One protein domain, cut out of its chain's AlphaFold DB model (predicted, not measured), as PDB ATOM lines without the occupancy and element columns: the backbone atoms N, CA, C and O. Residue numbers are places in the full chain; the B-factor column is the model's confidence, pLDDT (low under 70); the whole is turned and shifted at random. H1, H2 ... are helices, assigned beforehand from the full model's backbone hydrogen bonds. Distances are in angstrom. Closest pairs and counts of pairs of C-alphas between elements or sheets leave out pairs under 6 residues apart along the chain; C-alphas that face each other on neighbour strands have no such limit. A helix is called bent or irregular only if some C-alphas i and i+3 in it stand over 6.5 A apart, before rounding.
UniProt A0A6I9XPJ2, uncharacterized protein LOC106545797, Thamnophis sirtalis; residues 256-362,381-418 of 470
ATOM      1  N   TYR A 256      70.898 -65.848 -33.349       71.19
ATOM      2  CA  TYR A 256      70.741 -67.309 -33.501       71.19
ATOM      3  C   TYR A 256      69.374 -67.750 -34.036       71.19
ATOM      4  O   TYR A 256      69.162 -68.920 -34.355       71.19
ATOM      5  N   PHE A 257      68.422 -66.824 -34.138       78.62
ATOM      6  CA  PHE A 257      67.102 -67.104 -34.680       78.62
ATOM      7  C   PHE A 257      67.044 -66.736 -36.157       78.62
ATOM      8  O   PHE A 257      67.240 -65.588 -36.546       78.62
ATOM      9  N   GLN A 258      66.690 -67.720 -36.972       79.25
ATOM     10  CA  GLN A 258      66.572 -67.573 -38.409       79.25
ATOM     11  C   GLN A 258      65.109 -67.717 -38.825       79.25
ATOM     12  O   GLN A 258      64.463 -68.724 -38.540       79.25
ATOM     13  N   PHE A 259      64.576 -66.691 -39.493       83.75
ATOM     14  CA  PHE A 259      63.242 -66.769 -40.078       83.75
ATOM     15  C   PHE A 259      63.227 -67.796 -41.217       83.75
ATOM     16  O   PHE A 259      64.180 -67.823 -42.008       83.75
ATOM     17  N   PRO A 260      62.159 -68.608 -41.329       84.12
ATOM     18  CA  PRO A 260      61.985 -69.496 -42.468       84.12
ATOM     19  C   PRO A 260      61.792 -68.677 -43.746       84.12
ATOM     20  O   PRO A 260      61.228 -67.576 -43.713       84.12
ATOM     21  N   SER A 261      62.214 -69.242 -44.877       82.56
ATOM     22  CA  SER A 261      62.170 -68.590 -46.195       82.56
ATOM     23  C   SER A 261      60.786 -68.022 -46.499       82.56
ATOM     24  O   SER A 261      60.668 -66.878 -46.926       82.56
ATOM     25  N   ARG A 262      59.729 -68.778 -46.178       85.50
ATOM     26  CA  ARG A 262      58.337 -68.380 -46.405       85.50
ATOM     27  C   ARG A 262      57.955 -67.065 -45.730       85.50
ATOM     28  O   ARG A 262      57.292 -66.253 -46.361       85.50
ATOM     29  N   MET A 263      58.351 -66.852 -44.474       88.44
ATOM     30  CA  MET A 263      57.973 -65.637 -43.739       88.44
ATOM     31  C   MET A 263      58.641 -64.402 -44.342       88.44
ATOM     32  O   MET A 263      57.989 -63.379 -44.509       88.44
ATOM     33  N   ILE A 264      59.914 -64.523 -44.732       88.56
ATOM     34  CA  ILE A 264      60.642 -63.446 -45.415       88.56
ATOM     35  C   ILE A 264      60.049 -63.184 -46.800       88.56
ATOM     36  O   ILE A 264      59.767 -62.039 -47.128       88.56
ATOM     37  N   CYS A 265      59.789 -64.236 -47.584       87.56
ATOM     38  CA  CYS A 265      59.163 -64.106 -48.900       87.56
ATOM     39  C   CYS A 265      57.791 -63.435 -48.802       87.56
ATOM     40  O   CYS A 265      57.513 -62.514 -49.557       87.56
ATOM     41  N   THR A 266      56.963 -63.858 -47.843       90.38
ATOM     42  CA  THR A 266      55.632 -63.276 -47.622       90.38
ATOM     43  C   THR A 266      55.736 -61.811 -47.211       90.38
ATOM     44  O   THR A 266      54.971 -61.010 -47.720       90.38
ATOM     45  N   ALA A 267      56.686 -61.438 -46.347       92.06
ATOM     46  CA  ALA A 267      56.877 -60.044 -45.944       92.06
ATOM     47  C   ALA A 267      57.345 -59.153 -47.106       92.06
ATOM     48  O   ALA A 267      56.786 -58.080 -47.311       92.06
ATOM     49  N   VAL A 268      58.329 -59.607 -47.891       91.06
ATOM     50  CA  VAL A 268      58.811 -58.876 -49.077       91.06
ATOM     51  C   VAL A 268      57.686 -58.720 -50.097       91.06
ATOM     52  O   VAL A 268      57.418 -57.611 -50.550       91.06
ATOM     53  N   LEU A 269      56.983 -59.811 -50.406       89.81
ATOM     54  CA  LEU A 269      55.864 -59.791 -51.341       89.81
ATOM     55  C   LEU A 269      54.725 -58.896 -50.837       89.81
ATOM     56  O   LEU A 269      54.180 -58.126 -51.613       89.81
ATOM     57  N   ALA A 270      54.409 -58.933 -49.544       92.44
ATOM     58  CA  ALA A 270      53.395 -58.076 -48.943       92.44
ATOM     59  C   ALA A 270      53.730 -56.582 -49.078       92.44
ATOM     60  O   ALA A 270      52.847 -55.799 -49.415       92.44
ATOM     61  N   ILE A 271      54.994 -56.189 -48.877       93.06
ATOM     62  CA  ILE A 271      55.443 -54.798 -49.056       93.06
ATOM     63  C   ILE A 271      55.330 -54.373 -50.527       93.06
ATOM     64  O   ILE A 271      54.839 -53.284 -50.808       93.06
ATOM     65  N   ILE A 272      55.737 -55.234 -51.464       91.50
ATOM     66  CA  ILE A 272      55.649 -54.941 -52.902       91.50
ATOM     67  C   ILE A 272      54.185 -54.854 -53.350       91.50
ATOM     68  O   ILE A 272      53.816 -53.913 -54.043       91.50
ATOM     69  N   CYS A 273      53.328 -55.785 -52.927       90.38
ATOM     70  CA  CYS A 273      51.897 -55.744 -53.232       90.38
ATOM     71  C   CYS A 273      51.217 -54.505 -52.636       90.38
ATOM     72  O   CYS A 273      50.407 -53.886 -53.319       90.38
ATOM     73  N   LEU A 274      51.562 -54.126 -51.400       93.06
ATOM     74  CA  LEU A 274      51.063 -52.900 -50.778       93.06
ATOM     75  C   LEU A 274      51.486 -51.669 -51.586       93.06
ATOM     76  O   LEU A 274      50.651 -50.819 -51.866       93.06
ATOM     77  N   TYR A 275      52.752 -51.599 -52.005       92.62
ATOM     78  CA  TYR A 275      53.244 -50.526 -52.867       92.62
ATOM     79  C   TYR A 275      52.443 -50.431 -54.170       92.62
ATOM     80  O   TYR A 275      51.921 -49.365 -54.484       92.62
ATOM     81  N   MET A 276      52.287 -51.546 -54.892       89.06
ATOM     82  CA  MET A 276      51.525 -51.562 -56.146       89.06
ATOM     83  C   MET A 276      50.081 -51.106 -55.929       89.06
ATOM     84  O   MET A 276      49.564 -50.326 -56.720       89.06
ATOM     85  N   PHE A 277      49.441 -51.549 -54.844       90.06
ATOM     86  CA  PHE A 277      48.072 -51.153 -54.523       90.06
ATOM     87  C   PHE A 277      47.951 -49.648 -54.244       90.06
ATOM     88  O   PHE A 277      47.061 -49.005 -54.789       90.06
ATOM     89  N   VAL A 278      48.877 -49.076 -53.469       92.44
ATOM     90  CA  VAL A 278      48.922 -47.630 -53.180       92.44
ATOM     91  C   VAL A 278      49.142 -46.810 -54.455       92.44
ATOM     92  O   VAL A 278      48.518 -45.767 -54.629       92.44
ATOM     93  N   VAL A 279      50.000 -47.272 -55.371       89.50
ATOM     94  CA  VAL A 279      50.215 -46.596 -56.661       89.50
ATOM     95  C   VAL A 279      48.950 -46.635 -57.523       89.50
ATOM     96  O   VAL A 279      48.575 -45.608 -58.083       89.50
ATOM     97  N   ILE A 280      48.268 -47.784 -57.602       86.94
ATOM     98  CA  ILE A 280      46.992 -47.910 -58.328       86.94
ATOM     99  C   ILE A 280      45.934 -46.991 -57.717       86.94
ATOM    100  O   ILE A 280      45.223 -46.299 -58.441       86.94
ATOM    101  N   GLU A 281      45.832 -46.951 -56.391       89.94
ATOM    102  CA  GLU A 281      44.906 -46.051 -55.711       89.94
ATOM    103  C   GLU A 281      45.223 -44.584 -56.008       89.94
ATOM    104  O   GLU A 281      44.312 -43.816 -56.306       89.94
ATOM    105  N   TYR A 282      46.499 -44.197 -55.993       89.06
ATOM    106  CA  TYR A 282      46.918 -42.844 -56.348       89.06
ATOM    107  C   TYR A 282      46.594 -42.496 -57.811       89.06
ATOM    108  O   TYR A 282      46.158 -41.381 -58.101       89.06
ATOM    109  N   TYR A 283      46.747 -43.454 -58.726       85.69
ATOM    110  CA  TYR A 283      46.344 -43.313 -60.125       85.69
ATOM    111  C   TYR A 283      44.830 -43.088 -60.263       85.69
ATOM    112  O   TYR A 283      44.404 -42.121 -60.897       85.69
ATOM    113  N   VAL A 284      44.011 -43.919 -59.608       87.31
ATOM    114  CA  VAL A 284      42.544 -43.770 -59.602       87.31
ATOM    115  C   VAL A 284      42.140 -42.437 -58.974       87.31
ATOM    116  O   VAL A 284      41.284 -41.736 -59.510       87.31
ATOM    117  N   TYR A 285      42.788 -42.052 -57.877       88.38
ATOM    118  CA  TYR A 285      42.592 -40.762 -57.227       88.38
ATOM    119  C   TYR A 285      42.849 -39.596 -58.192       88.38
ATOM    120  O   TYR A 285      42.014 -38.698 -58.298       88.38
ATOM    121  N   LYS A 286      43.961 -39.621 -58.938       85.88
ATOM    122  CA  LYS A 286      44.282 -38.579 -59.923       85.88
ATOM    123  C   LYS A 286      43.269 -38.515 -61.060       85.88
ATOM    124  O   LYS A 286      42.840 -37.419 -61.412       85.88
ATOM    125  N   LEU A 287      42.831 -39.664 -61.571       85.12
ATOM    126  CA  LEU A 287      41.794 -39.735 -62.600       85.12
ATOM    127  C   LEU A 287      40.470 -39.113 -62.124       85.12
ATOM    128  O   LEU A 287      39.869 -38.296 -62.828       85.12
ATOM    129  N   VAL A 288      40.028 -39.471 -60.914       87.00
ATOM    130  CA  VAL A 288      38.795 -38.938 -60.312       87.00
ATOM    131  C   VAL A 288      38.927 -37.440 -60.039       87.00
ATOM    132  O   VAL A 288      38.029 -36.683 -60.400       87.00
ATOM    133  N   SER A 289      40.051 -37.003 -59.466       84.06
ATOM    134  CA  SER A 289      40.329 -35.590 -59.181       84.06
ATOM    135  C   SER A 289      40.305 -34.744 -60.460       84.06
ATOM    136  O   SER A 289      39.577 -33.754 -60.512       84.06
ATOM    137  N   CYS A 290      40.979 -35.168 -61.538       82.75
ATOM    138  CA  CYS A 290      40.935 -34.422 -62.800       82.75
ATOM    139  C   CYS A 290      39.532 -34.385 -63.421       82.75
ATOM    140  O   CYS A 290      39.100 -33.328 -63.877       82.75
ATOM    141  N   THR A 291      38.794 -35.499 -63.398       84.25
ATOM    142  CA  THR A 291      37.409 -35.533 -63.904       84.25
ATOM    143  C   THR A 291      36.514 -34.567 -63.125       84.25
ATOM    144  O   THR A 291      35.697 -33.857 -63.708       84.25
ATOM    145  N   LEU A 292      36.695 -34.506 -61.804       83.44
ATOM    146  CA  LEU A 292      35.935 -33.631 -60.922       83.44
ATOM    147  C   LEU A 292      36.261 -32.150 -61.155       83.44
ATOM    148  O   LEU A 292      35.350 -31.329 -61.201       83.44
ATOM    149  N   VAL A 293      37.536 -31.812 -61.367       81.88
ATOM    150  CA  VAL A 293      37.967 -30.444 -61.703       81.88
ATOM    151  C   VAL A 293      37.370 -29.980 -63.037       81.88
ATOM    152  O   VAL A 293      36.870 -28.858 -63.115       81.88
ATOM    153  N   ILE A 294      37.371 -30.837 -64.066       82.94
ATOM    154  CA  ILE A 294      36.754 -30.530 -65.368       82.94
ATOM    155  C   ILE A 294      35.248 -30.307 -65.201       82.94
ATOM    156  O   ILE A 294      34.727 -29.298 -65.668       82.94
ATOM    157  N   LEU A 295      34.563 -31.190 -64.466       82.38
ATOM    158  CA  LEU A 295      33.127 -31.073 -64.208       82.38
ATOM    159  C   LEU A 295      32.771 -29.759 -63.491       82.38
ATOM    160  O   LEU A 295      31.798 -29.105 -63.861       82.38
ATOM    161  N   ILE A 296      33.563 -29.361 -62.488       79.31
ATOM    162  CA  ILE A 296      33.383 -28.084 -61.781       79.31
ATOM    163  C   ILE A 296      33.584 -26.907 -62.746       79.31
ATOM    164  O   ILE A 296      32.778 -25.979 -62.747       79.31
ATOM    165  N   SER A 297      34.614 -26.952 -63.599       78.81
ATOM    166  CA  SER A 297      34.890 -25.882 -64.566       78.81
ATOM    167  C   SER A 297      33.806 -25.753 -65.641       78.81
ATOM    168  O   SER A 297      33.441 -24.636 -66.010       78.81
ATOM    169  N   ASP A 298      33.267 -26.868 -66.129       80.75
ATOM    170  CA  ASP A 298      32.171 -26.861 -67.099       80.75
ATOM    171  C   ASP A 298      30.876 -26.327 -66.475       80.75
ATOM    172  O   ASP A 298      30.142 -25.576 -67.122       80.75
ATOM    173  N   TYR A 299      30.630 -26.636 -65.197       75.62
ATOM    174  CA  TYR A 299      29.501 -26.084 -64.449       75.62
ATOM    175  C   TYR A 299      29.630 -24.564 -64.241       75.62
ATOM    176  O   TYR A 299      28.649 -23.845 -64.416       75.62
ATOM    177  N   GLU A 300      30.838 -24.051 -63.962       73.19
ATOM    178  CA  GLU A 300      31.114 -22.604 -63.868       73.19
ATOM    179  C   GLU A 300      30.852 -21.853 -65.197       73.19
ATOM    180  O   GLU A 300      30.574 -20.653 -65.181       73.19
ATOM    181  N   ARG A 301      30.912 -22.532 -66.354       71.12
ATOM    182  CA  ARG A 301      30.707 -21.927 -67.689       71.12
ATOM    183  C   ARG A 301      29.242 -21.841 -68.139       71.12
ATOM    184  O   ARG A 301      28.973 -21.184 -69.146       71.12
ATOM    185  N   LEU A 302      28.296 -22.479 -67.445       73.31
ATOM    186  CA  LEU A 302      26.873 -22.468 -67.813       73.31
ATOM    187  C   LEU A 302      26.193 -21.136 -67.404       73.31
ATOM    188  O   LEU A 302      26.010 -20.895 -66.212       73.31
ATOM    189  N   PRO A 303      25.760 -20.259 -68.343       60.84
ATOM    190  CA  PRO A 303      25.483 -18.850 -68.019       60.84
ATOM    191  C   PRO A 303      24.122 -18.492 -67.387       60.84
ATOM    192  O   PRO A 303      23.789 -17.311 -67.414       60.84
ATOM    193  N   ALA A 304      23.276 -19.410 -66.890       53.50
ATOM    194  CA  ALA A 304      21.854 -19.026 -66.734       53.50
ATOM    195  C   ALA A 304      20.977 -19.620 -65.612       53.50
ATOM    196  O   ALA A 304      19.800 -19.267 -65.592       53.50
ATOM    197  N   ALA A 305      21.437 -20.463 -64.673       50.09
ATOM    198  CA  ALA A 305      20.479 -21.011 -63.683       50.09
ATOM    199  C   ALA A 305      20.997 -21.426 -62.295       50.09
ATOM    200  O   ALA A 305      20.184 -21.821 -61.463       50.09
ATOM    201  N   SER A 306      22.295 -21.365 -61.996       55.19
ATOM    202  CA  SER A 306      22.783 -21.802 -60.682       55.19
ATOM    203  C   SER A 306      22.854 -20.639 -59.698       55.19
ATOM    204  O   SER A 306      23.563 -19.660 -59.935       55.19
ATOM    205  N   ASN A 307      22.175 -20.782 -58.559       56.00
ATOM    206  CA  ASN A 307      22.466 -20.000 -57.364       56.00
ATOM    207  C   ASN A 307      23.968 -20.130 -57.076       56.00
ATOM    208  O   ASN A 307      24.456 -21.216 -56.767       56.00
ATOM    209  N   VAL A 308      24.708 -19.027 -57.190       57.06
ATOM    210  CA  VAL A 308      26.161 -18.963 -56.945       57.06
ATOM    211  C   VAL A 308      26.538 -19.516 -55.551       57.06
ATOM    212  O   VAL A 308      27.671 -19.938 -55.346       57.06
ATOM    213  N   SER A 309      25.571 -19.608 -54.626       61.50
ATOM    214  CA  SER A 309      25.711 -20.163 -53.275       61.50
ATOM    215  C   SER A 309      26.137 -21.633 -53.198       61.50
ATOM    216  O   SER A 309      26.750 -22.010 -52.205       61.50
ATOM    217  N   ASP A 310      25.834 -22.468 -54.198       65.81
ATOM    218  CA  ASP A 310      25.980 -23.930 -54.051       65.81
ATOM    219  C   ASP A 310      27.333 -24.461 -54.572       65.81
ATOM    220  O   ASP A 310      27.721 -25.593 -54.280       65.81
ATOM    221  N   ILE A 311      28.085 -23.642 -55.317       73.44
ATOM    222  CA  ILE A 311      29.353 -24.034 -55.964       73.44
ATOM    223  C   ILE A 311      30.547 -23.875 -55.013       73.44
ATOM    224  O   ILE A 311      31.442 -24.720 -54.973       73.44
ATOM    225  N   GLU A 312      30.562 -22.802 -54.222       78.12
ATOM    226  CA  GLU A 312      31.618 -22.516 -53.246       78.12
ATOM    227  C   GLU A 312      31.775 -23.610 -52.165       78.12
ATOM    228  O   GLU A 312      32.898 -24.096 -51.992       78.12
ATOM    229  N   PRO A 313      30.701 -24.108 -51.509       81.62
ATOM    230  CA  PRO A 313      30.823 -25.196 -50.535       81.62
ATOM    231  C   PRO A 313      31.251 -26.525 -51.172       81.62
ATOM    232  O   PRO A 313      31.953 -27.311 -50.535       81.62
ATOM    233  N   LEU A 314      30.876 -26.782 -52.432       81.50
ATOM    234  CA  LEU A 314      31.321 -27.973 -53.160       81.50
ATOM    235  C   LEU A 314      32.830 -27.925 -53.422       81.50
ATOM    236  O   LEU A 314      33.529 -28.914 -53.210       81.50
ATOM    237  N   LYS A 315      33.348 -26.773 -53.847       82.88
ATOM    238  CA  LYS A 315      34.778 -26.563 -54.100       82.88
ATOM    239  C   LYS A 315      35.609 -26.717 -52.832       82.88
ATOM    240  O   LYS A 315      36.645 -27.379 -52.848       82.88
ATOM    241  N   GLU A 316      35.114 -26.157 -51.734       85.44
ATOM    242  CA  GLU A 316      35.727 -26.316 -50.421       85.44
ATOM    243  C   GLU A 316      35.713 -27.781 -49.957       85.44
ATOM    244  O   GLU A 316      36.727 -28.278 -49.471       85.44
ATOM    245  N   PHE A 317      34.614 -28.508 -50.182       86.62
ATOM    246  CA  PHE A 317      34.541 -29.943 -49.899       86.62
ATOM    247  C   PHE A 317      35.568 -30.752 -50.686       86.62
ATOM    248  O   PHE A 317      36.250 -31.598 -50.108       86.62
ATOM    249  N   VAL A 318      35.720 -30.478 -51.981       85.50
ATOM    250  CA  VAL A 318      36.701 -31.175 -52.819       85.50
ATOM    251  C   VAL A 318      38.127 -30.915 -52.341       85.50
ATOM    252  O   VAL A 318      38.883 -31.873 -52.195       85.50
ATOM    253  N   GLU A 319      38.479 -29.665 -52.028       87.06
ATOM    254  CA  GLU A 319      39.811 -29.309 -51.514       87.06
ATOM    255  C   GLU A 319      40.112 -30.009 -50.177       87.06
ATOM    256  O   GLU A 319      41.203 -30.553 -49.976       87.06
ATOM    257  N   VAL A 320      39.126 -30.057 -49.274       90.31
ATOM    258  CA  VAL A 320      39.248 -30.751 -47.985       90.31
ATOM    259  C   VAL A 320      39.421 -32.257 -48.177       90.31
ATOM    260  O   VAL A 320      40.312 -32.851 -47.565       90.31
ATOM    261  N   VAL A 321      38.591 -32.884 -49.013       90.31
ATOM    262  CA  VAL A 321      38.658 -34.329 -49.267       90.31
ATOM    263  C   VAL A 321      39.976 -34.702 -49.939       90.31
ATOM    264  O   VAL A 321      40.592 -35.672 -49.512       90.31
ATOM    265  N   GLU A 322      40.456 -33.924 -50.911       89.69
ATOM    266  CA  GLU A 322      41.769 -34.109 -51.549       89.69
ATOM    267  C   GLU A 322      42.904 -34.096 -50.516       89.69
ATOM    268  O   GLU A 322      43.695 -35.044 -50.439       89.69
ATOM    269  N   GLY A 323      42.958 -33.062 -49.671       89.75
ATOM    270  CA  GLY A 323      43.997 -32.949 -48.646       89.75
ATOM    271  C   GLY A 323      43.966 -34.102 -47.640       89.75
ATOM    272  O   GLY A 323      45.008 -34.680 -47.313       89.75
ATOM    273  N   VAL A 324      42.769 -34.472 -47.174       94.25
ATOM    274  CA  VAL A 324      42.589 -35.582 -46.230       94.25
ATOM    275  C   VAL A 324      42.952 -36.920 -46.872       94.25
ATOM    276  O   VAL A 324      43.644 -37.708 -46.230       94.25
ATOM    277  N   TRP A 325      42.549 -37.157 -48.121       93.06
ATOM    278  CA  TRP A 325      42.806 -38.401 -48.849       93.06
ATOM    279  C   TRP A 325      44.306 -38.655 -49.027       93.06
ATOM    280  O   TRP A 325      44.804 -39.745 -48.746       93.06
ATOM    281  N   ILE A 326      45.070 -37.629 -49.422       91.31
ATOM    282  CA  ILE A 326      46.531 -37.736 -49.567       91.31
ATOM    283  C   ILE A 326      47.190 -38.045 -48.216       91.31
ATOM    284  O   ILE A 326      48.069 -38.910 -48.129       91.31
ATOM    285  N   PHE A 327      46.758 -37.366 -47.148       93.69
ATOM    286  CA  PHE A 327      47.271 -37.626 -45.805       93.69
ATOM    287  C   PHE A 327      46.966 -39.060 -45.351       93.69
ATOM    288  O   PHE A 327      47.854 -39.753 -44.838       93.69
ATOM    289  N   SER A 328      45.738 -39.529 -45.583       95.50
ATOM    290  CA  SER A 328      45.288 -40.849 -45.153       95.50
ATOM    291  C   SER A 328      45.960 -41.989 -45.924       95.50
ATOM    292  O   SER A 328      46.288 -43.005 -45.308       95.50
ATOM    293  N   ILE A 329      46.287 -41.812 -47.211       94.38
ATOM    294  CA  ILE A 329      47.136 -42.757 -47.965       94.38
ATOM    295  C   ILE A 329      48.489 -42.940 -47.255       94.38
ATOM    296  O   ILE A 329      48.951 -44.070 -47.036       94.38
ATOM    297  N   GLY A 330      49.126 -41.831 -46.869       93.31
ATOM    298  CA  GLY A 330      50.420 -41.829 -46.185       93.31
ATOM    299  C   GLY A 330      50.365 -42.501 -44.810       93.31
ATOM    300  O   GLY A 330      51.175 -43.381 -44.506       93.31
ATOM    301  N   SER A 331      49.384 -42.152 -43.976       95.38
ATOM    302  CA  SER A 331      49.252 -42.744 -42.639       95.38
ATOM    303  C   SER A 331      48.833 -44.217 -42.672       95.38
ATOM    304  O   SER A 331      49.354 -45.024 -41.888       95.38
ATOM    305  N   ALA A 332      47.938 -44.610 -43.582       96.25
ATOM    306  CA  ALA A 332      47.495 -45.996 -43.725       96.25
ATOM    307  C   ALA A 332      48.623 -46.899 -44.247       96.25
ATOM    308  O   ALA A 332      48.797 -48.025 -43.761       96.25
ATOM    309  N   SER A 333      49.437 -46.401 -45.183       95.25
ATOM    310  CA  SER A 333      50.573 -47.154 -45.730       95.25
ATOM    311  C   SER A 333      51.659 -47.357 -44.673       95.25
ATOM    312  O   SER A 333      52.100 -48.489 -44.462       95.25
ATOM    313  N   LEU A 334      52.008 -46.313 -43.910       94.88
ATOM    314  CA  LEU A 334      52.954 -46.416 -42.794       94.88
ATOM    315  C   LEU A 334      52.481 -47.407 -41.718       94.88
ATOM    316  O   LEU A 334      53.270 -48.217 -41.217       94.88
ATOM    317  N   THR A 335      51.188 -47.378 -41.386       94.69
ATOM    318  CA  THR A 335      50.579 -48.313 -40.425       94.69
ATOM    319  C   THR A 335      50.680 -49.753 -40.927       94.69
ATOM    320  O   THR A 335      51.086 -50.650 -40.185       94.69
ATOM    321  N   SER A 336      50.394 -49.972 -42.210       95.44
ATOM    322  CA  SER A 336      50.432 -51.295 -42.842       95.44
ATOM    323  C   SER A 336      51.856 -51.856 -42.925       95.44
ATOM    324  O   SER A 336      52.083 -53.019 -42.589       95.44
ATOM    325  N   VAL A 337      52.846 -51.029 -43.273       95.12
ATOM    326  CA  VAL A 337      54.269 -51.417 -43.257       95.12
ATOM    327  C   VAL A 337      54.720 -51.772 -41.837       95.12
ATOM    328  O   VAL A 337      55.346 -52.813 -41.620       95.12
ATOM    329  N   SER A 338      54.348 -50.955 -40.850       93.44
ATOM    330  CA  SER A 338      54.645 -51.221 -39.438       93.44
ATOM    331  C   SER A 338      54.031 -52.545 -38.969       93.44
ATOM    332  O   SER A 338      54.672 -53.311 -38.243       93.44
ATOM    333  N   TYR A 339      52.824 -52.863 -39.442       93.38
ATOM    334  CA  TYR A 339      52.144 -54.119 -39.144       93.38
ATOM    335  C   TYR A 339      52.881 -55.344 -39.712       93.38
ATOM    336  O   TYR A 339      53.018 -56.346 -39.009       93.38
ATOM    337  N   VAL A 340      53.445 -55.262 -40.924       94.12
ATOM    338  CA  VAL A 340      54.266 -56.348 -41.501       94.12
ATOM    339  C   VAL A 340      55.481 -56.656 -40.617       94.12
ATOM    340  O   VAL A 340      55.748 -57.822 -40.303       94.12
ATOM    341  N   PHE A 341      56.195 -55.630 -40.145       91.31
ATOM    342  CA  PHE A 341      57.321 -55.824 -39.223       91.31
ATOM    343  C   PHE A 341      56.873 -56.368 -37.864       91.31
ATOM    344  O   PHE A 341      57.523 -57.258 -37.301       91.31
ATOM    345  N   HIS A 342      55.732 -55.897 -37.363       91.06
ATOM    346  CA  HIS A 342      55.139 -56.402 -36.132       91.06
ATOM    347  C   HIS A 342      54.774 -57.894 -36.242       91.06
ATOM    348  O   HIS A 342      55.067 -58.665 -35.325       91.06
ATOM    349  N   ILE A 343      54.216 -58.349 -37.374       91.44
ATOM    350  CA  ILE A 343      53.946 -59.776 -37.627       91.44
ATOM    351  C   ILE A 343      55.232 -60.602 -37.515       91.44
ATOM    352  O   ILE A 343      55.226 -61.652 -36.869       91.44
ATOM    353  N   LEU A 344      56.343 -60.140 -38.095       90.06
ATOM    354  CA  LEU A 344      57.629 -60.842 -38.004       90.06
ATOM    355  C   LEU A 344      58.136 -60.919 -36.554       90.06
ATOM    356  O   LEU A 344      58.588 -61.981 -36.108       90.06
ATOM    357  N   ALA A 345      58.014 -59.832 -35.790       88.69
ATOM    358  CA  ALA A 345      58.376 -59.811 -34.373       88.69
ATOM    359  C   ALA A 345      57.520 -60.796 -33.550       88.69
ATOM    360  O   ALA A 345      58.057 -61.621 -32.796       88.69
ATOM    361  N   CYS A 346      56.199 -60.783 -33.749       89.12
ATOM    362  CA  CYS A 346      55.262 -61.715 -33.118       89.12
ATOM    363  C   CYS A 346      55.541 -63.169 -33.499       89.12
ATOM    364  O   CYS A 346      55.609 -64.028 -32.618       89.12
ATOM    365  N   TYR A 347      55.765 -63.450 -34.785       89.44
ATOM    366  CA  TYR A 347      56.087 -64.787 -35.280       89.44
ATOM    367  C   TYR A 347      57.288 -65.371 -34.537       89.44
ATOM    368  O   TYR A 347      57.240 -66.496 -34.030       89.44
ATOM    369  N   ARG A 348      58.355 -64.579 -34.396       87.00
ATOM    370  CA  ARG A 348      59.557 -64.990 -33.671       87.00
ATOM    371  C   ARG A 348      59.294 -65.248 -32.186       87.00
ATOM    372  O   ARG A 348      59.826 -66.206 -31.621       87.00
ATOM    373  N   LYS A 349      58.479 -64.418 -31.537       86.56
ATOM    374  CA  LYS A 349      58.086 -64.634 -30.137       86.56
ATOM    375  C   LYS A 349      57.296 -65.937 -29.982       86.56
ATOM    376  O   LYS A 349      57.579 -66.717 -29.075       86.56
ATOM    377  N   HIS A 350      56.350 -66.197 -30.882       87.88
ATOM    378  CA  HIS A 350      55.499 -67.386 -30.846       87.88
ATOM    379  C   HIS A 350      56.287 -68.671 -31.104       87.88
ATOM    380  O   HIS A 350      56.151 -69.628 -30.348       87.88
ATOM    381  N   ILE A 351      57.176 -68.690 -32.098       87.25
ATOM    382  CA  ILE A 351      57.973 -69.888 -32.396       87.25
ATOM    383  C   ILE A 351      58.981 -70.209 -31.284       87.25
ATOM    384  O   ILE A 351      59.218 -71.379 -30.998       87.25
ATOM    385  N   LYS A 352      59.540 -69.200 -30.598       84.81
ATOM    386  CA  LYS A 352      60.394 -69.423 -29.418       84.81
ATOM    387  C   LYS A 352      59.620 -70.069 -28.270       84.81
ATOM    388  O   LYS A 352      60.107 -71.029 -27.681       84.81
ATOM    389  N   ARG A 353      58.415 -69.572 -27.977       86.75
ATOM    390  CA  ARG A 353      57.521 -70.167 -26.967       86.75
ATOM    391  C   ARG A 353      57.136 -71.596 -27.337       86.75
ATOM    392  O   ARG A 353      57.198 -72.480 -26.490       86.75
ATOM    393  N   LEU A 354      56.844 -71.830 -28.617       87.19
ATOM    394  CA  LEU A 354      56.519 -73.158 -29.126       87.19
ATOM    395  C   LEU A 354      57.692 -74.139 -28.965       87.19
ATOM    396  O   LEU A 354      57.477 -75.263 -28.521       87.19
ATOM    397  N   ARG A 355      58.931 -73.709 -29.256       83.50
ATOM    398  CA  ARG A 355      60.154 -74.506 -29.015       83.50
ATOM    399  C   ARG A 355      60.385 -74.799 -27.530       83.50
ATOM    400  O   ARG A 355      60.909 -75.856 -27.209       83.50
ATOM    401  N   ALA A 356      59.972 -73.897 -26.639       85.06
ATOM    402  CA  ALA A 356      60.019 -74.098 -25.191       85.06
ATOM    403  C   ALA A 356      58.884 -74.996 -24.653       85.06
ATOM    404  O   ALA A 356      58.787 -75.196 -23.447       85.06
ATOM    405  N   GLY A 357      57.999 -75.507 -25.517       84.38
ATOM    406  CA  GLY A 357      56.869 -76.353 -25.121       84.38
ATOM    407  C   GLY A 357      55.667 -75.595 -24.545       84.38
ATOM    408  O   GLY A 357      54.664 -76.219 -24.208       84.38
ATOM    409  N   GLN A 358      55.714 -74.260 -24.479       86.25
ATOM    410  CA  GLN A 358      54.612 -73.431 -23.986       86.25
ATOM    411  C   GLN A 358      53.518 -73.328 -25.053       86.25
ATOM    412  O   GLN A 358      53.644 -72.551 -26.000       86.25
ATOM    413  N   LYS A 359      52.445 -74.112 -24.911       80.75
ATOM    414  CA  LYS A 359      51.331 -74.172 -25.879       80.75
ATOM    415  C   LYS A 359      50.076 -73.407 -25.450       80.75
ATOM    416  O   LYS A 359      49.130 -73.356 -26.220       80.75
ATOM    417  N   GLU A 360      50.085 -72.770 -24.282       81.50
ATOM    418  CA  GLU A 360      48.936 -72.035 -23.717       81.50
ATOM    419  C   GLU A 360      48.421 -70.899 -24.616       81.50
ATOM    420  O   GLU A 360      47.261 -70.519 -24.532       81.50
ATOM    421  N   PHE A 361      49.266 -70.363 -25.504       82.19
ATOM    422  CA  PHE A 361      48.867 -69.318 -26.452       82.19
ATOM    423  C   PHE A 361      48.090 -69.850 -27.666       82.19
ATOM    424  O   PHE A 361      47.535 -69.057 -28.428       82.19
ATOM    425  N   LEU A 362      48.109 -71.165 -27.909       80.75
ATOM    426  CA  LEU A 362      47.423 -71.771 -29.043       80.75
ATOM    427  C   LEU A 362      45.960 -72.028 -28.669       80.75
ATOM    428  O   LEU A 362      45.704 -72.658 -27.642       80.75
ATOM    429  N   TYR A 381      48.674 -69.788 -46.627       88.06
ATOM    430  CA  TYR A 381      49.097 -68.746 -45.692       88.06
ATOM    431  C   TYR A 381      49.535 -67.444 -46.377       88.06
ATOM    432  O   TYR A 381      49.029 -66.385 -46.020       88.06
ATOM    433  N   SER A 382      50.444 -67.504 -47.354       87.06
ATOM    434  CA  SER A 382      50.991 -66.297 -47.993       87.06
ATOM    435  C   SER A 382      49.914 -65.489 -48.718       87.06
ATOM    436  O   SER A 382      49.835 -64.280 -48.532       87.06
ATOM    437  N   GLY A 383      49.046 -66.160 -49.481       87.94
ATOM    438  CA  GLY A 383      47.941 -65.512 -50.188       87.94
ATOM    439  C   GLY A 383      46.935 -64.864 -49.237       87.94
ATOM    440  O   GLY A 383      46.558 -63.713 -49.439       87.94
ATOM    441  N   TRP A 384      46.555 -65.562 -48.161       91.62
ATOM    442  CA  TRP A 384      45.635 -65.017 -47.153       91.62
ATOM    443  C   TRP A 384      46.235 -63.807 -46.433       91.62
ATOM    444  O   TRP A 384      45.546 -62.812 -46.238       91.62
ATOM    445  N   GLN A 385      47.524 -63.855 -46.083       92.06
ATOM    446  CA  GLN A 385      48.201 -62.728 -45.436       92.06
ATOM    447  C   GLN A 385      48.220 -61.476 -46.313       92.06
ATOM    448  O   GLN A 385      47.911 -60.392 -45.828       92.06
ATOM    449  N   ILE A 386      48.546 -61.617 -47.600       90.56
ATOM    450  CA  ILE A 386      48.580 -60.477 -48.525       90.56
ATOM    451  C   ILE A 386      47.172 -59.916 -48.732       90.56
ATOM    452  O   ILE A 386      46.982 -58.707 -48.637       90.56
ATOM    453  N   ALA A 387      46.177 -60.783 -48.941       91.62
ATOM    454  CA  ALA A 387      44.790 -60.357 -49.108       91.62
ATOM    455  C   ALA A 387      44.280 -59.579 -47.885       91.62
ATOM    456  O   ALA A 387      43.696 -58.508 -48.040       91.62
ATOM    457  N   TYR A 388      44.540 -60.072 -46.670       94.19
ATOM    458  CA  TYR A 388      44.152 -59.366 -45.449       94.19
ATOM    459  C   TYR A 388      44.934 -58.081 -45.214       94.19
ATOM    460  O   TYR A 388      44.364 -57.143 -44.666       94.19
ATOM    461  N   LEU A 389      46.200 -58.008 -45.627       94.69
ATOM    462  CA  LEU A 389      46.961 -56.766 -45.540       94.69
ATOM    463  C   LEU A 389      46.357 -55.687 -46.446       94.69
ATOM    464  O   LEU A 389      46.157 -54.568 -45.987       94.69
ATOM    465  N   VAL A 390      46.030 -56.026 -47.698       92.19
ATOM    466  CA  VAL A 390      45.430 -55.082 -48.658       92.19
ATOM    467  C   VAL A 390      44.027 -54.656 -48.214       92.19
ATOM    468  O   VAL A 390      43.720 -53.467 -48.198       92.19
ATOM    469  N   TRP A 391      43.189 -55.598 -47.769       94.88
ATOM    470  CA  TRP A 391      41.876 -55.264 -47.202       94.88
ATOM    471  C   TRP A 391      41.982 -54.432 -45.923       94.88
ATOM    472  O   TRP A 391      41.226 -53.482 -45.740       94.88
ATOM    473  N   GLY A 392      42.925 -54.769 -45.045       95.31
ATOM    474  CA  GLY A 392      43.193 -54.012 -43.826       95.31
ATOM    475  C   GLY A 392      43.634 -52.585 -44.134       95.31
ATOM    476  O   GLY A 392      43.126 -51.654 -43.517       95.31
ATOM    477  N   TYR A 393      44.508 -52.409 -45.128       96.00
ATOM    478  CA  TYR A 393      44.907 -51.099 -45.636       96.00
ATOM    479  C   TYR A 393      43.697 -50.287 -46.108       96.00
ATOM    480  O   TYR A 393      43.510 -49.175 -45.625       96.00
ATOM    481  N   LEU A 394      42.838 -50.860 -46.962       94.31
ATOM    482  CA  LEU A 394      41.637 -50.189 -47.472       94.31
ATOM    483  C   LEU A 394      40.713 -49.732 -46.332       94.31
ATOM    484  O   LEU A 394      40.260 -48.590 -46.306       94.31
ATOM    485  N   VAL A 395      40.451 -50.612 -45.362       95.75
ATOM    486  CA  VAL A 395      39.584 -50.300 -44.215       95.75
ATOM    487  C   VAL A 395      40.190 -49.193 -43.355       95.75
ATOM    488  O   VAL A 395      39.490 -48.243 -43.001       95.75
ATOM    489  N   ILE A 396      41.485 -49.282 -43.036       95.62
ATOM    490  CA  ILE A 396      42.191 -48.245 -42.273       95.62
ATOM    491  C   ILE A 396      42.157 -46.920 -43.034       95.62
ATOM    492  O   ILE A 396      41.884 -45.891 -42.422       95.62
ATOM    493  N   HIS A 397      42.387 -46.948 -44.346       95.62
ATOM    494  CA  HIS A 397      42.395 -45.764 -45.189       95.62
ATOM    495  C   HIS A 397      41.031 -45.061 -45.188       95.62
ATOM    496  O   HIS A 397      40.960 -43.877 -44.862       95.62
ATOM    497  N   ILE A 398      39.941 -45.797 -45.434       94.44
ATOM    498  CA  ILE A 398      38.575 -45.251 -45.424       94.44
ATOM    499  C   ILE A 398      38.232 -44.664 -44.050       94.44
ATOM    500  O   ILE A 398      37.725 -43.547 -43.965       94.44
ATOM    501  N   ILE A 399      38.531 -45.383 -42.961       96.38
ATOM    502  CA  ILE A 399      38.251 -44.900 -41.601       96.38
ATOM    503  C   ILE A 399      39.063 -43.634 -41.296       96.38
ATOM    504  O   ILE A 399      38.511 -42.671 -40.763       96.38
ATOM    505  N   GLN A 400      40.353 -43.607 -41.643       95.50
ATOM    506  CA  GLN A 400      41.205 -42.430 -41.454       95.50
ATOM    507  C   GLN A 400      40.720 -41.240 -42.284       95.50
ATOM    508  O   GLN A 400      40.713 -40.125 -41.768       95.50
ATOM    509  N   CYS A 401      40.254 -41.468 -43.512       94.69
ATOM    510  CA  CYS A 401      39.676 -40.424 -44.350       94.69
ATOM    511  C   CYS A 401      38.386 -39.858 -43.735       94.69
ATOM    512  O   CYS A 401      38.243 -38.644 -43.620       94.69
ATOM    513  N   LEU A 402      37.464 -40.715 -43.280       94.56
ATOM    514  CA  LEU A 402      36.221 -40.272 -42.635       94.56
ATOM    515  C   LEU A 402      36.499 -39.456 -41.367       94.56
ATOM    516  O   LEU A 402      35.929 -38.381 -41.186       94.56
ATOM    517  N   ILE A 403      37.404 -39.936 -40.509       95.12
ATOM    518  CA  ILE A 403      37.819 -39.207 -39.303       95.12
ATOM    519  C   ILE A 403      38.500 -37.889 -39.687       95.12
ATOM    520  O   ILE A 403      38.215 -36.863 -39.078       95.12
ATOM    521  N   GLY A 404      39.361 -37.892 -40.705       94.88
ATOM    522  CA  GLY A 404      40.044 -36.696 -41.191       94.88
ATOM    523  C   GLY A 404      39.069 -35.623 -41.671       94.88
ATOM    524  O   GLY A 404      39.157 -34.486 -41.218       94.88
ATOM    525  N   VAL A 405      38.083 -35.985 -42.497       93.31
ATOM    526  CA  VAL A 405      37.036 -35.058 -42.964       93.31
ATOM    527  C   VAL A 405      36.229 -34.514 -41.781       93.31
ATOM    528  O   VAL A 405      36.023 -33.305 -41.690       93.31
ATOM    529  N   MET A 406      35.840 -35.372 -40.830       92.00
ATOM    530  CA  MET A 406      35.129 -34.947 -39.616       92.00
ATOM    531  C   MET A 406      35.958 -33.987 -38.754       92.00
ATOM    532  O   MET A 406      35.406 -33.045 -38.193       92.00
ATOM    533  N   LEU A 407      37.276 -34.182 -38.658       92.12
ATOM    534  CA  LEU A 407      38.169 -33.275 -37.931       92.12
ATOM    535  C   LEU A 407      38.346 -31.941 -38.658       92.12
ATOM    536  O   LEU A 407      38.332 -30.895 -38.008       92.12
ATOM    537  N   ILE A 408      38.489 -31.951 -39.985       92.88
ATOM    538  CA  ILE A 408      38.606 -30.708 -40.751       92.88
ATOM    539  C   ILE A 408      37.317 -29.896 -40.622       92.88
ATOM    540  O   ILE A 408      37.380 -28.751 -40.181       92.88
ATOM    541  N   TYR A 409      36.152 -30.483 -40.892       89.12
ATOM    542  CA  TYR A 409      34.873 -29.775 -40.769       89.12
ATOM    543  C   TYR A 409      34.483 -29.441 -39.331       89.12
ATOM    544  O   TYR A 409      33.883 -28.398 -39.086       89.12
ATOM    545  N   GLY A 410      34.817 -30.308 -38.377       86.25
ATOM    546  CA  GLY A 410      34.463 -30.124 -36.975       86.25
ATOM    547  C   GLY A 410      35.361 -29.137 -36.234       86.25
ATOM    548  O   GLY A 410      34.878 -28.481 -35.321       86.25
ATOM    549  N   LEU A 411      36.646 -29.032 -36.601       87.44
ATOM    550  CA  LEU A 411      37.633 -28.210 -35.886       87.44
ATOM    551  C   LEU A 411      38.264 -27.127 -36.759       87.44
ATOM    552  O   LEU A 411      38.283 -25.961 -36.377       87.44
ATOM    553  N   VAL A 412      38.796 -27.483 -37.928       88.88
ATOM    554  CA  VAL A 412      39.624 -26.565 -38.731       88.88
ATOM    555  C   VAL A 412      38.774 -25.531 -39.473       88.88
ATOM    556  O   VAL A 412      39.094 -24.340 -39.455       88.88
ATOM    557  N   MET A 413      37.668 -25.958 -40.082       87.19
ATOM    558  CA  MET A 413      36.784 -25.092 -40.864       87.19
ATOM    559  C   MET A 413      36.111 -23.995 -40.026       87.19
ATOM    560  O   MET A 413      36.160 -22.839 -40.454       87.19
ATOM    561  N   PRO A 414      35.552 -24.269 -38.831       88.25
ATOM    562  CA  PRO A 414      34.976 -23.226 -37.986       88.25
ATOM    563  C   PRO A 414      36.025 -22.209 -37.525       88.25
ATOM    564  O   PRO A 414      35.727 -21.022 -37.419       88.25
ATOM    565  N   ILE A 415      37.270 -22.643 -37.288       88.69
ATOM    566  CA  ILE A 415      38.376 -21.738 -36.938       88.69
ATOM    567  C   ILE A 415      38.707 -20.815 -38.117       88.69
ATOM    568  O   ILE A 415      38.800 -19.603 -37.923       88.69
ATOM    569  N   LYS A 416      38.830 -21.358 -39.335       87.25
ATOM    570  CA  LYS A 416      39.113 -20.582 -40.556       87.25
ATOM    571  C   LYS A 416      38.017 -19.550 -40.859       87.25
ATOM    572  O   LYS A 416      38.331 -18.432 -41.248       87.25
ATOM    573  N   HIS A 417      36.754 -19.905 -40.626       87.50
ATOM    574  CA  HIS A 417      35.592 -19.034 -40.836       87.50
ATOM    575  C   HIS A 417      35.305 -18.061 -39.677       87.50
ATOM    576  O   HIS A 417      34.312 -17.337 -39.712       87.50
ATOM    577  N   GLY A 418      36.135 -18.035 -38.627       86.50
ATOM    578  CA  GLY A 418      35.941 -17.146 -37.474       86.50
ATOM    579  C   GLY A 418      34.832 -17.572 -36.498       86.50
ATOM    580  O   GLY A 418      34.551 -16.854 -35.543       86.50
TER     581      GLY A 418
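AT A GLANCE: This is residues 256 to 362 and 381 to 418 of the 470 residues of the protein "uncharacterized protein LOC106545797" of Thamnophis sirtalis (UniProt A0A6I9XPJ2). The model is a long, narrow helical hairpin, H1 and H2 side by side and running opposite ways, with a third helix, H3, crossing aslant over one side of the pair. H3 packs with its early residues, 382 to 390, on the first part of H1 and then crosses H2 near the middle of H2. The turn between H1 and H2 sticks out at one end with residues 301 to 307. The printed part has 145 residues with three named helices, in the order H1, H2, H3, and no named strand; the class is all helix. It is only just extended, close to loose, with a radius of gyration of the C-alphas of 22.3 A, and its outline is a rod of 78 by 32 by 22 A.

IN THESE COORDINATES: The longest helix is H2, residues 308 to 355, 70.9 A from first to last C-alpha; C-alpha 308 is at (26.161, -18.963, -56.945). H2 is neither bent nor irregular, but only just: C-alphas 309 and 312 are 6.4 A apart. H1, residues 261 to 300, begins with C-alpha 261 at (62.170, -68.590, -46.195) and is 58.2 A long. H3, residues 381 to 416, is 49.5 A long and ends with C-alpha 416 at (39.113, -20.582, -40.556). H3 has a kink of 32 degrees near residue 408 and is only just irregular, with C-alphas 410 and 413 6.8 A apart.

HOW THE PARTS SIT: H1, H2 and H3 form a bundle that is up and down, each helix running against the one before it in the chain. H2 and H1 form a helical hairpin and touch at a shallow tilt of 3 degrees, opposite ways; their closest C-alphas, those of Val 340 and Ala 267, are 6.3 A apart. H2 touches H3 with residues 320 to 336 alone, at a steep tilt of 39 degrees, opposite ways. The closest C-alphas of H2 and H3 are those of Ala 332 and His 397, 5.3 A apart. H1 and H3 touch at a steep tilt of 39 degrees, the same way, through residues 262 to 277 of H1 and 382 to 390 of H3 alone. Their closest C-alphas, those of Ala 270 and Ile 386, are 5.4 A apart. The helix packing is mostly crossed, but only just. Every O i to N i+4 pair of H1 is within hydrogen-bond range, against 41 of 44 in H2 and 29 of 32 in H3.

THE WHOLE: The two C-alphas farthest apart, those of Ala 304 and Gly 357, are 79.0 A apart. Residues 363 to 380 are not printed, and C-alphas 362 and 381 stand 17.0 A apart across this cut, which lies in the link from H2 to H3. The link from H1 to H2, 7 residues, is short. The mean pLDDT of the printed part is 86.7; residues 303 to 310, of which 308 to 310 belong to H2, are under 70.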